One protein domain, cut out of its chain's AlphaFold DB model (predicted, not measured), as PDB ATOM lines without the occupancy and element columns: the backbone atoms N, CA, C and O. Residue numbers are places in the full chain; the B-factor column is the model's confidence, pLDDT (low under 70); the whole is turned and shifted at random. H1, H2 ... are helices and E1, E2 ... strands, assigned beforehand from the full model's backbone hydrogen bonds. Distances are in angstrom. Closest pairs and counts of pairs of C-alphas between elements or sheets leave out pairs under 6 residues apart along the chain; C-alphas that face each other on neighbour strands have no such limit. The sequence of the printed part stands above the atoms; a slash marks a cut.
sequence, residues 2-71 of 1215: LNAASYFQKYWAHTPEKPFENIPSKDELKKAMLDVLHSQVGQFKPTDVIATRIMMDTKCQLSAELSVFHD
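This is residues 2 to 71 of the 1215 residues of a protein of Zancudomyces culisetae (UniProt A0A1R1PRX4). A two-stranded hairpin, E1 and E2, has one long helix, H2, packed slantwise on it, mostly on E2, while a shorter helix, H1, lies off the end of the hairpin where E1 turns into E2. H1 and the loop of residues 12 to 25 make one end of the long axis, and the link from H2 to E1 makes the other. The printed part has 70 residues, with two named helices and two named strands in the order H1, H2, E1, E2; the sheet has the order E1 - E2 and is antiparallel, and the class is mixed, helices and strands. The whole is loose, with a radius of gyration of the C-alphas of 14.9 A, and only just elongated, with spans of 47 by 24 by 17 A.

The first helix, H1, residues 2 to 11, and the second, H2, residues 26 to 41, are close but not clearly touching, with the C-alphas of Leu 2 and Lys 26 the closest at 7.8 A. They run opposite ways at a steep tilt of 63 degrees. The strands E1, residues 50 to 56, and E2, residues 62 to 68, form a hairpin and are antiparallel, with 163 degrees between their directions. The C-alphas of Ile 54 and Ala 64 face each other at 4.3 A. Across the pair, N 51 and O 67 are within hydrogen-bond range at 2.8 A, and so are N 65 and O 53 at 2.9 A. H2 and E2 have 10 pairs of C-alphas within 8 A, the closest being those of Val 36 and Ala 64, 6.7 A apart. H2 and E1 have 1 such pair, the C-alphas of Met 33 and Ile 54, 7.7 A apart. H1 and E2 are apart; H1 and E1 are only just apart, their closest C-alphas 8.2 A from each other. In H1 every O i to N i+4 pair is within hydrogen-bond range; in H2, 11 of 12 are.

H1 begins at C-alpha 2, (-4.667, 7.983, 9.902), and measures 14.0 A from first to last C-alpha. H2, the longest helix with 16 residues, measures 21.9 A and ends at C-alpha 41, (-23.477, -2.349, -0.072). E1 measures 19.4 A from Ile 50 to Met 56. E2 measures 20.3 A from Leu 62 to Val 68 and ends at C-alpha 68, (-17.184, -10.258, -3.718).

The two C-alphas farthest apart are those of His 14 and Thr 47, at 48.0 A. The printed part has no cut. The link from H1 to H2 is long, with 14 residues; that from H2 to E1 is short, with 8, and that from E1 to E2 is tight, with 5. The mean pLDDT of the printed part is 94.2, and no printed residue is under 70.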
ATOM      1  N   LEU A   2      -5.073   6.756   9.167       95.06
ATOM      2  CA  LEU A   2      -4.667   7.983   9.902       95.06
ATOM      3  C   LEU A   2      -3.165   8.073  10.237       95.06
ATOM      4  O   LEU A   2      -2.533   9.055   9.877       95.06
ATOM      5  N   ASN A   3      -2.572   7.033  10.834       93.56
ATOM      6  CA  ASN A   3      -1.133   7.011  11.145       93.56
ATOM      7  C   ASN A   3      -0.244   7.177   9.897       93.56
ATOM      8  O   ASN A   3       0.794   7.816   9.979       93.56
ATOM      9  N   ALA A   4      -0.665   6.633   8.750       94.62
ATOM     10  CA  ALA A   4       0.051   6.774   7.485       94.62
ATOM     11  C   ALA A   4      -0.155   8.173   6.885       94.62
ATOM     12  O   ALA A   4       0.810   8.787   6.460       94.62
ATOM     13  N   ALA A   5      -1.379   8.714   6.920       96.62
ATOM     14  CA  ALA A   5      -1.653  10.087   6.492       96.62
ATOM     15  C   ALA A   5      -0.825  11.096   7.304       96.62
ATOM     16  O   ALA A   5      -0.170  11.944   6.717       96.62
ATOM     17  N   SER A   6      -0.762  10.953   8.634       96.69
ATOM     18  CA  SER A   6       0.055  11.813   9.503       96.69
ATOM     19  C   SER A   6       1.562  11.601   9.307       96.69
ATOM     20  O   SER A   6       2.328  12.560   9.350       96.69
ATOM     21  N   TYR A   7       2.002  10.370   9.025       96.38
ATOM     22  CA  TYR A   7       3.386  10.102   8.631       96.38
ATOM     23  C   TYR A   7       3.742  10.813   7.314       96.38
ATOM     24  O   TYR A   7       4.738  11.529   7.262       96.38
ATOM     25  N   PHE A   8       2.911  10.690   6.274       97.00
ATOM     26  CA  PHE A   8       3.149  11.333   4.979       97.00
ATOM     27  C   PHE A   8       2.977  12.859   5.017       97.00
ATOM     28  O   PHE A   8       3.731  13.555   4.345       97.00
ATOM     29  N   GLN A   9       2.079  13.384   5.856       97.50
ATOM     30  CA  GLN A   9       1.957  14.816   6.157       97.50
ATOM     31  C   GLN A   9       3.281  15.390   6.680       97.50
ATOM     32  O   GLN A   9       3.711  16.450   6.237       97.50
ATOM     33  N   LYS A  10       3.954  14.673   7.594       97.12
ATOM     34  CA  LYS A  10       5.277  15.056   8.114       97.12
ATOM     35  C   LYS A  10       6.382  14.851   7.073       97.12
ATOM     36  O   LYS A  10       7.188  15.750   6.864       97.12
ATOM     37  N   TYR A  11       6.396  13.704   6.393       96.19
ATOM     38  CA  TYR A  11       7.395  13.357   5.374       96.19
ATOM     39  C   TYR A  11       7.437  14.380   4.225       96.19
ATOM     40  O   TYR A  11       8.513  14.814   3.820       96.19
ATOM     41  N   TRP A  12       6.271  14.828   3.754       96.44
ATOM     42  CA  TRP A  12       6.121  15.813   2.680       96.44
ATOM     43  C   TRP A  12       5.809  17.238   3.173       96.44
ATOM     44  O   TRP A  12       5.402  18.080   2.372       96.44
ATOM     45  N   ALA A  13       6.048  17.558   4.452       96.31
ATOM     46  CA  ALA A  13       5.817  18.900   5.009       96.31
ATOM     47  C   ALA A  13       6.628  20.014   4.310       96.31
ATOM     48  O   ALA A  13       6.260  21.183   4.366       96.31
ATOM     49  N   HIS A  14       7.721  19.642   3.634       95.62
ATOM     50  CA  HIS A  14       8.570  20.524   2.831       95.62
ATOM     51  C   HIS A  14       8.040  20.771   1.402       95.62
ATOM     52  O   HIS A  14       8.599  21.589   0.676       95.62
ATOM     53  N   THR A  15       7.005  20.049   0.960       96.06
ATOM     54  CA  THR A  15       6.460  20.175  -0.402       96.06
ATOM     55  C   THR A  15       5.427  21.311  -0.483       96.06
ATOM     56  O   THR A  15       4.620  21.459   0.439       96.06
ATOM     57  N   PRO A  16       5.370  22.089  -1.586       95.69
ATOM     58  CA  PRO A  16       4.381  23.162  -1.741       95.69
ATOM     59  C   PRO A  16       2.921  22.686  -1.693       95.69
ATOM     60  O   PRO A  16       2.029  23.466  -1.372       95.69
ATOM     61  N   GLU A  17       2.677  21.413  -2.017       94.25
ATOM     62  CA  GLU A  17       1.341  20.809  -2.075       94.25
ATOM     63  C   GLU A  17       0.757  20.456  -0.700       94.25
ATOM     64  O   GLU A  17      -0.451  20.245  -0.606       94.25
ATOM     65  N   LYS A  18       1.600  20.369   0.345       94.56
ATOM     66  CA  LYS A  18       1.228  19.968   1.716       94.56
ATOM     67  C   LYS A  18       0.222  18.798   1.763       94.56
ATOM     68  O   LYS A  18      -0.885  18.937   2.299       94.56
ATOM     69  N   PRO A  19       0.563  17.630   1.195       96.06
ATOM     70  CA  PRO A  19      -0.353  16.498   1.161       96.06
ATOM     71  C   PRO A  19      -0.776  16.106   2.582       96.06
ATOM     72  O   PRO A  19       0.021  16.106   3.520       96.06
ATOM     73  N   PHE A  20      -2.050  15.757   2.724       97.00
ATOM     74  CA  PHE A  20      -2.720  15.478   3.991       97.00
ATOM     75  C   PHE A  20      -2.801  16.681   4.960       97.00
ATOM     76  O   PHE A  20      -2.848  16.479   6.168       97.00
ATOM     77  N   GLU A  21      -2.879  17.935   4.482       96.25
ATOM     78  CA  GLU A  21      -3.109  19.112   5.354       96.25
ATOM     79  C   GLU A  21      -4.387  18.975   6.217       96.25
ATOM     80  O   GLU A  21      -4.393  19.373   7.379       96.25
ATOM     81  N   ASN A  22      -5.442  18.337   5.690       96.31
ATOM     82  CA  ASN A  22      -6.771  18.245   6.314       96.31
ATOM     83  C   ASN A  22      -7.137  16.807   6.748       96.31
ATOM     84  O   ASN A  22      -8.141  16.250   6.299       96.31
ATOM     85  N   ILE A  23      -6.322  16.181   7.607       97.38
ATOM     86  CA  ILE A  23      -6.589  14.815   8.106       97.38
ATOM     87  C   ILE A  23      -7.896  14.786   8.923       97.38
ATOM     88  O   ILE A  23      -7.966  15.449   9.959       97.38
ATOM     89  N   PRO A  24      -8.915  13.989   8.537       96.25
ATOM     90  CA  PRO A  24     -10.162  13.896   9.287       96.25
ATOM     91  C   PRO A  24      -9.942  13.236  10.649       96.25
ATOM     92  O   PRO A  24      -9.142  12.303  10.788       96.25
ATOM     93  N   SER A  25     -10.719  13.649  11.651       96.06
ATOM     94  CA  SER A  25     -10.726  12.974  12.947       96.06
ATOM     95  C   SER A  25     -11.180  11.513  12.822       96.06
ATOM     96  O   SER A  25     -11.797  11.083  11.844       96.06
ATOM     97  N   LYS A  26     -10.910  10.718  13.861       95.75
ATOM     98  CA  LYS A  26     -11.248   9.287  13.898       95.75
ATOM     99  C   LYS A  26     -12.739   9.002  13.681       95.75
ATOM    100  O   LYS A  26     -13.063   7.994  13.050       95.75
ATOM    101  N   ASP A  27     -13.632   9.855  14.183       95.44
ATOM    102  CA  ASP A  27     -15.077   9.679  14.005       95.44
ATOM    103  C   ASP A  27     -15.597  10.271  12.685       95.44
ATOM    104  O   ASP A  27     -16.516   9.692  12.109       95.44
ATOM    105  N   GLU A  28     -14.972  11.315  12.130       92.38
ATOM    106  CA  GLU A  28     -15.265  11.792  10.766       92.38
ATOM    107  C   GLU A  28     -14.840  10.770   9.710       92.38
ATOM    108  O   GLU A  28     -15.648  10.408   8.857       92.38
ATOM    109  N   LEU A  29     -13.620  10.226   9.818       92.56
ATOM    110  CA  LEU A  29     -13.139   9.127   8.982       92.56
ATOM    111  C   LEU A  29     -14.110   7.942   9.045       92.56
ATOM    112  O   LEU A  29     -14.573   7.456   8.021       92.56
ATOM    113  N   LYS A  30     -14.467   7.499  10.252       94.69
ATOM    114  CA  LYS A  30     -15.407   6.391  10.469       94.69
ATOM    115  C   LYS A  30     -16.801   6.679   9.906       94.69
ATOM    116  O   LYS A  30     -17.415   5.766   9.358       94.69
ATOM    117  N   LYS A  31     -17.304   7.912  10.027       94.25
ATOM    118  CA  LYS A  31     -18.579   8.332   9.430       94.25
ATOM    119  C   LYS A  31     -18.496   8.266   7.905       94.25
ATOM    120  O   LYS A  31     -19.290   7.559   7.301       94.25
ATOM    121  N   ALA A  32     -17.510   8.919   7.298       89.25
ATOM    122  CA  ALA A  32     -17.352   8.955   5.849       89.25
ATOM    123  C   ALA A  32     -17.081   7.556   5.255       89.25
ATOM    124  O   ALA A  32     -17.629   7.222   4.208       89.25
ATOM    125  N   MET A  33     -16.342   6.686   5.957       91.25
ATOM    126  CA  MET A  33     -16.238   5.260   5.617       91.25
ATOM    127  C   MET A  33     -17.615   4.583   5.602       91.25
ATOM    128  O   MET A  33     -17.938   3.901   4.635       91.25
ATOM    129  N   LEU A  34     -18.439   4.761   6.640       94.19
ATOM    130  CA  LEU A  34     -19.788   4.183   6.685       94.19
ATOM    131  C   LEU A  34     -20.692   4.740   5.579       94.19
ATOM    132  O   LEU A  34     -21.392   3.962   4.940       94.19
ATOM    133  N   ASP A  35     -20.653   6.045   5.317       92.75
ATOM    134  CA  ASP A  35     -21.464   6.696   4.282       92.75
ATOM    135  C   ASP A  35     -21.109   6.164   2.876       92.75
ATOM    136  O   ASP A  35     -22.000   5.771   2.116       92.75
ATOM    137  N   VAL A  36     -19.813   6.034   2.556       89.19
ATOM    138  CA  VAL A  36     -19.349   5.422   1.297       89.19
ATOM    139  C   VAL A  36     -19.752   3.942   1.220       89.19
ATOM    140  O   VAL A  36     -20.292   3.511   0.200       89.19
ATOM    141  N   LEU A  37     -19.567   3.161   2.289       91.44
ATOM    142  CA  LEU A  37     -19.940   1.739   2.311       91.44
ATOM    143  C   LEU A  37     -21.453   1.531   2.140       91.44
ATOM    144  O   LEU A  37     -21.862   0.665   1.366       91.44
ATOM    145  N   HIS A  38     -22.288   2.341   2.794       93.00
ATOM    146  CA  HIS A  38     -23.744   2.287   2.643       93.00
ATOM    147  C   HIS A  38     -24.196   2.590   1.206       93.00
ATOM    148  O   HIS A  38     -25.165   1.986   0.745       93.00
ATOM    149  N   SER A  39     -23.487   3.461   0.475       93.19
ATOM    150  CA  SER A  39     -23.809   3.768  -0.928       93.19
ATOM    151  C   SER A  39     -23.591   2.586  -1.889       93.19
ATOM    152  O   SER A  39     -24.265   2.496  -2.914       93.19
ATOM    153  N   GLN A  40     -22.688   1.653  -1.552       92.62
ATOM    154  CA  GLN A  40     -22.318   0.520  -2.412       92.62
ATOM    155  C   GLN A  40     -22.895  -0.827  -1.945       92.62
ATOM    156  O   GLN A  40     -23.174  -1.691  -2.775       92.62
ATOM    157  N   VAL A  41     -23.110  -1.031  -0.638       93.19
ATOM    158  CA  VAL A  41     -23.477  -2.349  -0.072       93.19
ATOM    159  C   VAL A  41     -24.790  -2.920  -0.628       93.19
ATOM    160  O   VAL A  41     -24.929  -4.134  -0.734       93.19
ATOM    161  N   GLY A  42     -25.724  -2.066  -1.063       93.81
ATOM    162  CA  GLY A  42     -26.989  -2.482  -1.685       93.81
ATOM    163  C   GLY A  42     -26.851  -3.227  -3.024       93.81
ATOM    164  O   GLY A  42     -27.842  -3.750  -3.526       93.81
ATOM    165  N   GLN A  43     -25.645  -3.292  -3.597       93.81
ATOM    166  CA  GLN A  43     -25.338  -4.052  -4.816       93.81
ATOM    167  C   GLN A  43     -25.039  -5.542  -4.539       93.81
ATOM    168  O   GLN A  43     -24.994  -6.343  -5.474       93.81
ATOM    169  N   PHE A  44     -24.841  -5.922  -3.273       94.88
ATOM    170  CA  PHE A  44     -24.403  -7.255  -2.844       94.88
ATOM    171  C   PHE A  44     -25.519  -8.001  -2.104       94.88
ATOM    172  O   PHE A  44     -26.415  -7.396  -1.513       94.88
ATOM    173  N   LYS A  45     -25.480  -9.338  -2.104       94.56
ATOM    174  CA  LYS A  45     -26.452 -10.144  -1.353       94.56
ATOM    175  C   LYS A  45     -26.069 -10.177   0.132       94.56
ATOM    176  O   LYS A  45     -24.880 -10.224   0.440       94.56
ATOM    177  N   PRO A  46     -27.032 -10.319   1.064       93.06
ATOM    178  CA  PRO A  46     -26.744 -10.506   2.495       93.06
ATOM    179  C   PRO A  46     -25.883 -11.737   2.841       93.06
ATOM    180  O   PRO A  46     -25.433 -11.871   3.975       93.06
ATOM    181  N   THR A  47     -25.691 -12.654   1.887       92.94
ATOM    182  CA  THR A  47     -24.856 -13.860   1.997       92.94
ATOM    183  C   THR A  47     -23.440 -13.690   1.449       92.94
ATOM    184  O   THR A  47     -22.616 -14.583   1.641       92.94
ATOM    185  N   ASP A  48     -23.164 -12.615   0.712       93.38
ATOM    186  CA  ASP A  48     -21.885 -12.442   0.033       93.38
ATOM    187  C   ASP A  48     -20.825 -11.984   1.045       93.38
ATOM    188  O   ASP A  48     -21.014 -11.017   1.782       93.38
ATOM    189  N   VAL A  49     -19.678 -12.669   1.076       92.62
ATOM    190  CA  VAL A  49     -18.487 -12.145   1.756       92.62
ATOM    191  C   VAL A  49     -17.891 -11.081   0.840       92.62
ATOM    192  O   VAL A  49     -17.698 -11.337  -0.347       92.62
ATOM    193  N   ILE A  50     -17.615  -9.890   1.368       92.94
ATOM    194  CA  ILE A  50     -17.177  -8.733   0.580       92.94
ATOM    195  C   ILE A  50     -15.735  -8.381   0.959       92.94
ATOM    196  O   ILE A  50     -15.417  -8.200   2.134       92.94
ATOM    197  N   ALA A  51     -14.867  -8.295  -0.047       93.00
ATOM    198  CA  ALA A  51     -13.558  -7.673   0.052       93.00
ATOM    199  C   ALA A  51     -13.731  -6.161  -0.120       93.00
ATOM    200  O   ALA A  51     -14.276  -5.697  -1.124       93.00
ATOM    201  N   THR A  52     -13.270  -5.414   0.877       93.50
ATOM    202  CA  THR A  52     -13.512  -3.977   1.016       93.50
ATOM    203  C   THR A  52     -12.179  -3.243   1.006       93.50
ATOM    204  O   THR A  52     -11.483  -3.212   2.024       93.50
ATOM    205  N   ARG A  53     -11.821  -2.640  -0.130       94.19
ATOM    206  CA  ARG A  53     -10.687  -1.714  -0.207       94.19
ATOM    207  C   ARG A  53     -11.187  -0.315   0.121       94.19
ATOM    208  O   ARG A  53     -12.215   0.109  -0.395       94.19
ATOM    209  N   ILE A  54     -10.475   0.400   0.988       93.38
ATOM    210  CA  ILE A  54     -10.787   1.786   1.357       93.38
ATOM    211  C   ILE A  54      -9.512   2.595   1.170       93.38
ATOM    212  O   ILE A  54      -8.452   2.207   1.665       93.38
ATOM    213  N   MET A  55      -9.626   3.698   0.444       96.00
ATOM    214  CA  MET A  55      -8.520   4.551   0.035       96.00
ATOM    215  C   MET A  55      -8.726   5.966   0.577       96.00
ATOM    216  O   MET A  55      -9.852   6.396   0.823       96.00
ATOM    217  N   MET A  56      -7.614   6.660   0.795       96.81
ATOM    218  CA  MET A  56      -7.556   8.066   1.184       96.81
ATOM    219  C   MET A  56      -6.504   8.718   0.289       96.81
ATOM    220  O   MET A  56      -5.369   8.238   0.265       96.81
ATOM    221  N   ASP A  57      -6.877   9.753  -0.459       97.19
ATOM    222  CA  ASP A  57      -5.940  10.493  -1.309       97.19
ATOM    223  C   ASP A  57      -5.133  11.537  -0.509       97.19
ATOM    224  O   ASP A  57      -5.351  11.746   0.688       97.19
ATOM    225  N   THR A  58      -4.202  12.223  -1.175       97.00
ATOM    226  CA  THR A  58      -3.388  13.302  -0.584       97.00
ATOM    227  C   THR A  58      -4.191  14.553  -0.207       97.00
ATOM    228  O   THR A  58      -3.658  15.434   0.460       97.00
ATOM    229  N   LYS A  59      -5.475  14.637  -0.572       96.75
ATOM    230  CA  LYS A  59      -6.427  15.681  -0.157       96.75
ATOM    231  C   LYS A  59      -7.367  15.184   0.950       96.75
ATOM    232  O   LYS A  59      -8.359  15.842   1.256       96.75
ATOM    233  N   CYS A  60      -7.057  14.026   1.540       96.25
ATOM    234  CA  CYS A  60      -7.846  13.308   2.539       96.25
ATOM    235  C   CYS A  60      -9.260  12.890   2.091       96.25
ATOM    236  O   CYS A  60     -10.076  12.490   2.926       96.25
ATOM    237  N   GLN A  61      -9.546  12.913   0.789       95.19
ATOM    238  CA  GLN A  61     -10.800  12.422   0.228       95.19
ATOM    239  C   GLN A  61     -10.834  10.896   0.298       95.19
ATOM    240  O   GLN A  61      -9.831  10.224   0.040       95.19
ATOM    241  N   LEU A  62     -11.992  10.343   0.660       95.19
ATOM    242  CA  LEU A  62     -12.182   8.902   0.787       95.19
ATOM    243  C   LEU A  62     -12.888   8.315  -0.426       95.19
ATOM    244  O   LEU A  62     -13.898   8.840  -0.892       95.19
ATOM    245  N   SER A  63     -12.427   7.142  -0.834       94.88
ATOM    246  CA  SER A  63     -13.147   6.252  -1.737       94.88
ATOM    247  C   SER A  63     -13.097   4.820  -1.205       94.88
ATOM    248  O   SER A  63     -12.275   4.472  -0.351       94.88
ATOM    249  N   ALA A  64     -14.008   3.977  -1.682       92.69
ATOM    250  CA  ALA A  64     -13.974   2.549  -1.409       92.69
ATOM    251  C   ALA A  64     -14.347   1.755  -2.659       92.69
ATOM    252  O   ALA A  64     -15.141   2.212  -3.482       92.69
ATOM    253  N   GLU A  65     -13.793   0.555  -2.751       94.62
ATOM    254  CA  GLU A  65     -14.124  -0.454  -3.749       94.62
ATOM    255  C   GLU A  65     -14.646  -1.682  -3.000       94.62
ATOM    256  O   GLU A  65     -13.923  -2.295  -2.204       94.62
ATOM    257  N   LEU A  66     -15.906  -2.040  -3.241       94.44
ATOM    258  CA  LEU A  66     -16.465  -3.315  -2.808       94.44
ATOM    259  C   LEU A  66     -16.367  -4.343  -3.936       94.44
ATOM    260  O   LEU A  66     -16.746  -4.081  -5.076       94.44
ATOM    261  N   SER A  67     -15.914  -5.550  -3.610       94.00
ATOM    262  CA  SER A  67     -15.985  -6.703  -4.512       94.00
ATOM    263  C   SER A  67     -16.333  -7.969  -3.736       94.00
ATOM    264  O   SER A  67     -16.044  -8.072  -2.547       94.00
ATOM    265  N   VAL A  68     -16.949  -8.963  -4.378       93.56
ATOM    266  CA  VAL A  68     -17.184 -10.258  -3.718       93.56
ATOM    267  C   VAL A  68     -15.828 -10.895  -3.404       93.56
ATOM    268  O   VAL A  68     -15.011 -11.088  -4.304       93.56
ATOM    269  N   PHE A  69     -15.575 -11.246  -2.146       91.25
ATOM    270  CA  PHE A  69     -14.386 -11.998  -1.760       91.25
ATOM    271  C   PHE A  69     -14.495 -13.421  -2.316       91.25
ATOM    272  O   PHE A  69     -15.376 -14.194  -1.931       91.25
ATOM    273  N   HIS A  70     -13.612 -13.771  -3.249       85.25
ATOM    274  CA  HIS A  70     -13.479 -15.145  -3.715       85.25
ATOM    275  C   HIS A  70     -12.499 -15.867  -2.793       85.25
ATOM    276  O   HIS A  70     -11.319 -15.534  -2.729       85.25
ATOM    277  N   ASP A  71     -13.021 -16.834  -2.045       77.94
ATOM    278  CA  ASP A  71     -12.276 -17.579  -1.040       77.94
ATOM    279  C   ASP A  71     -11.280 -18.551  -1.690       77.94
ATOM    280  O   ASP A  71     -11.585 -19.714  -1.954       77.94
TER     281      ASP A  71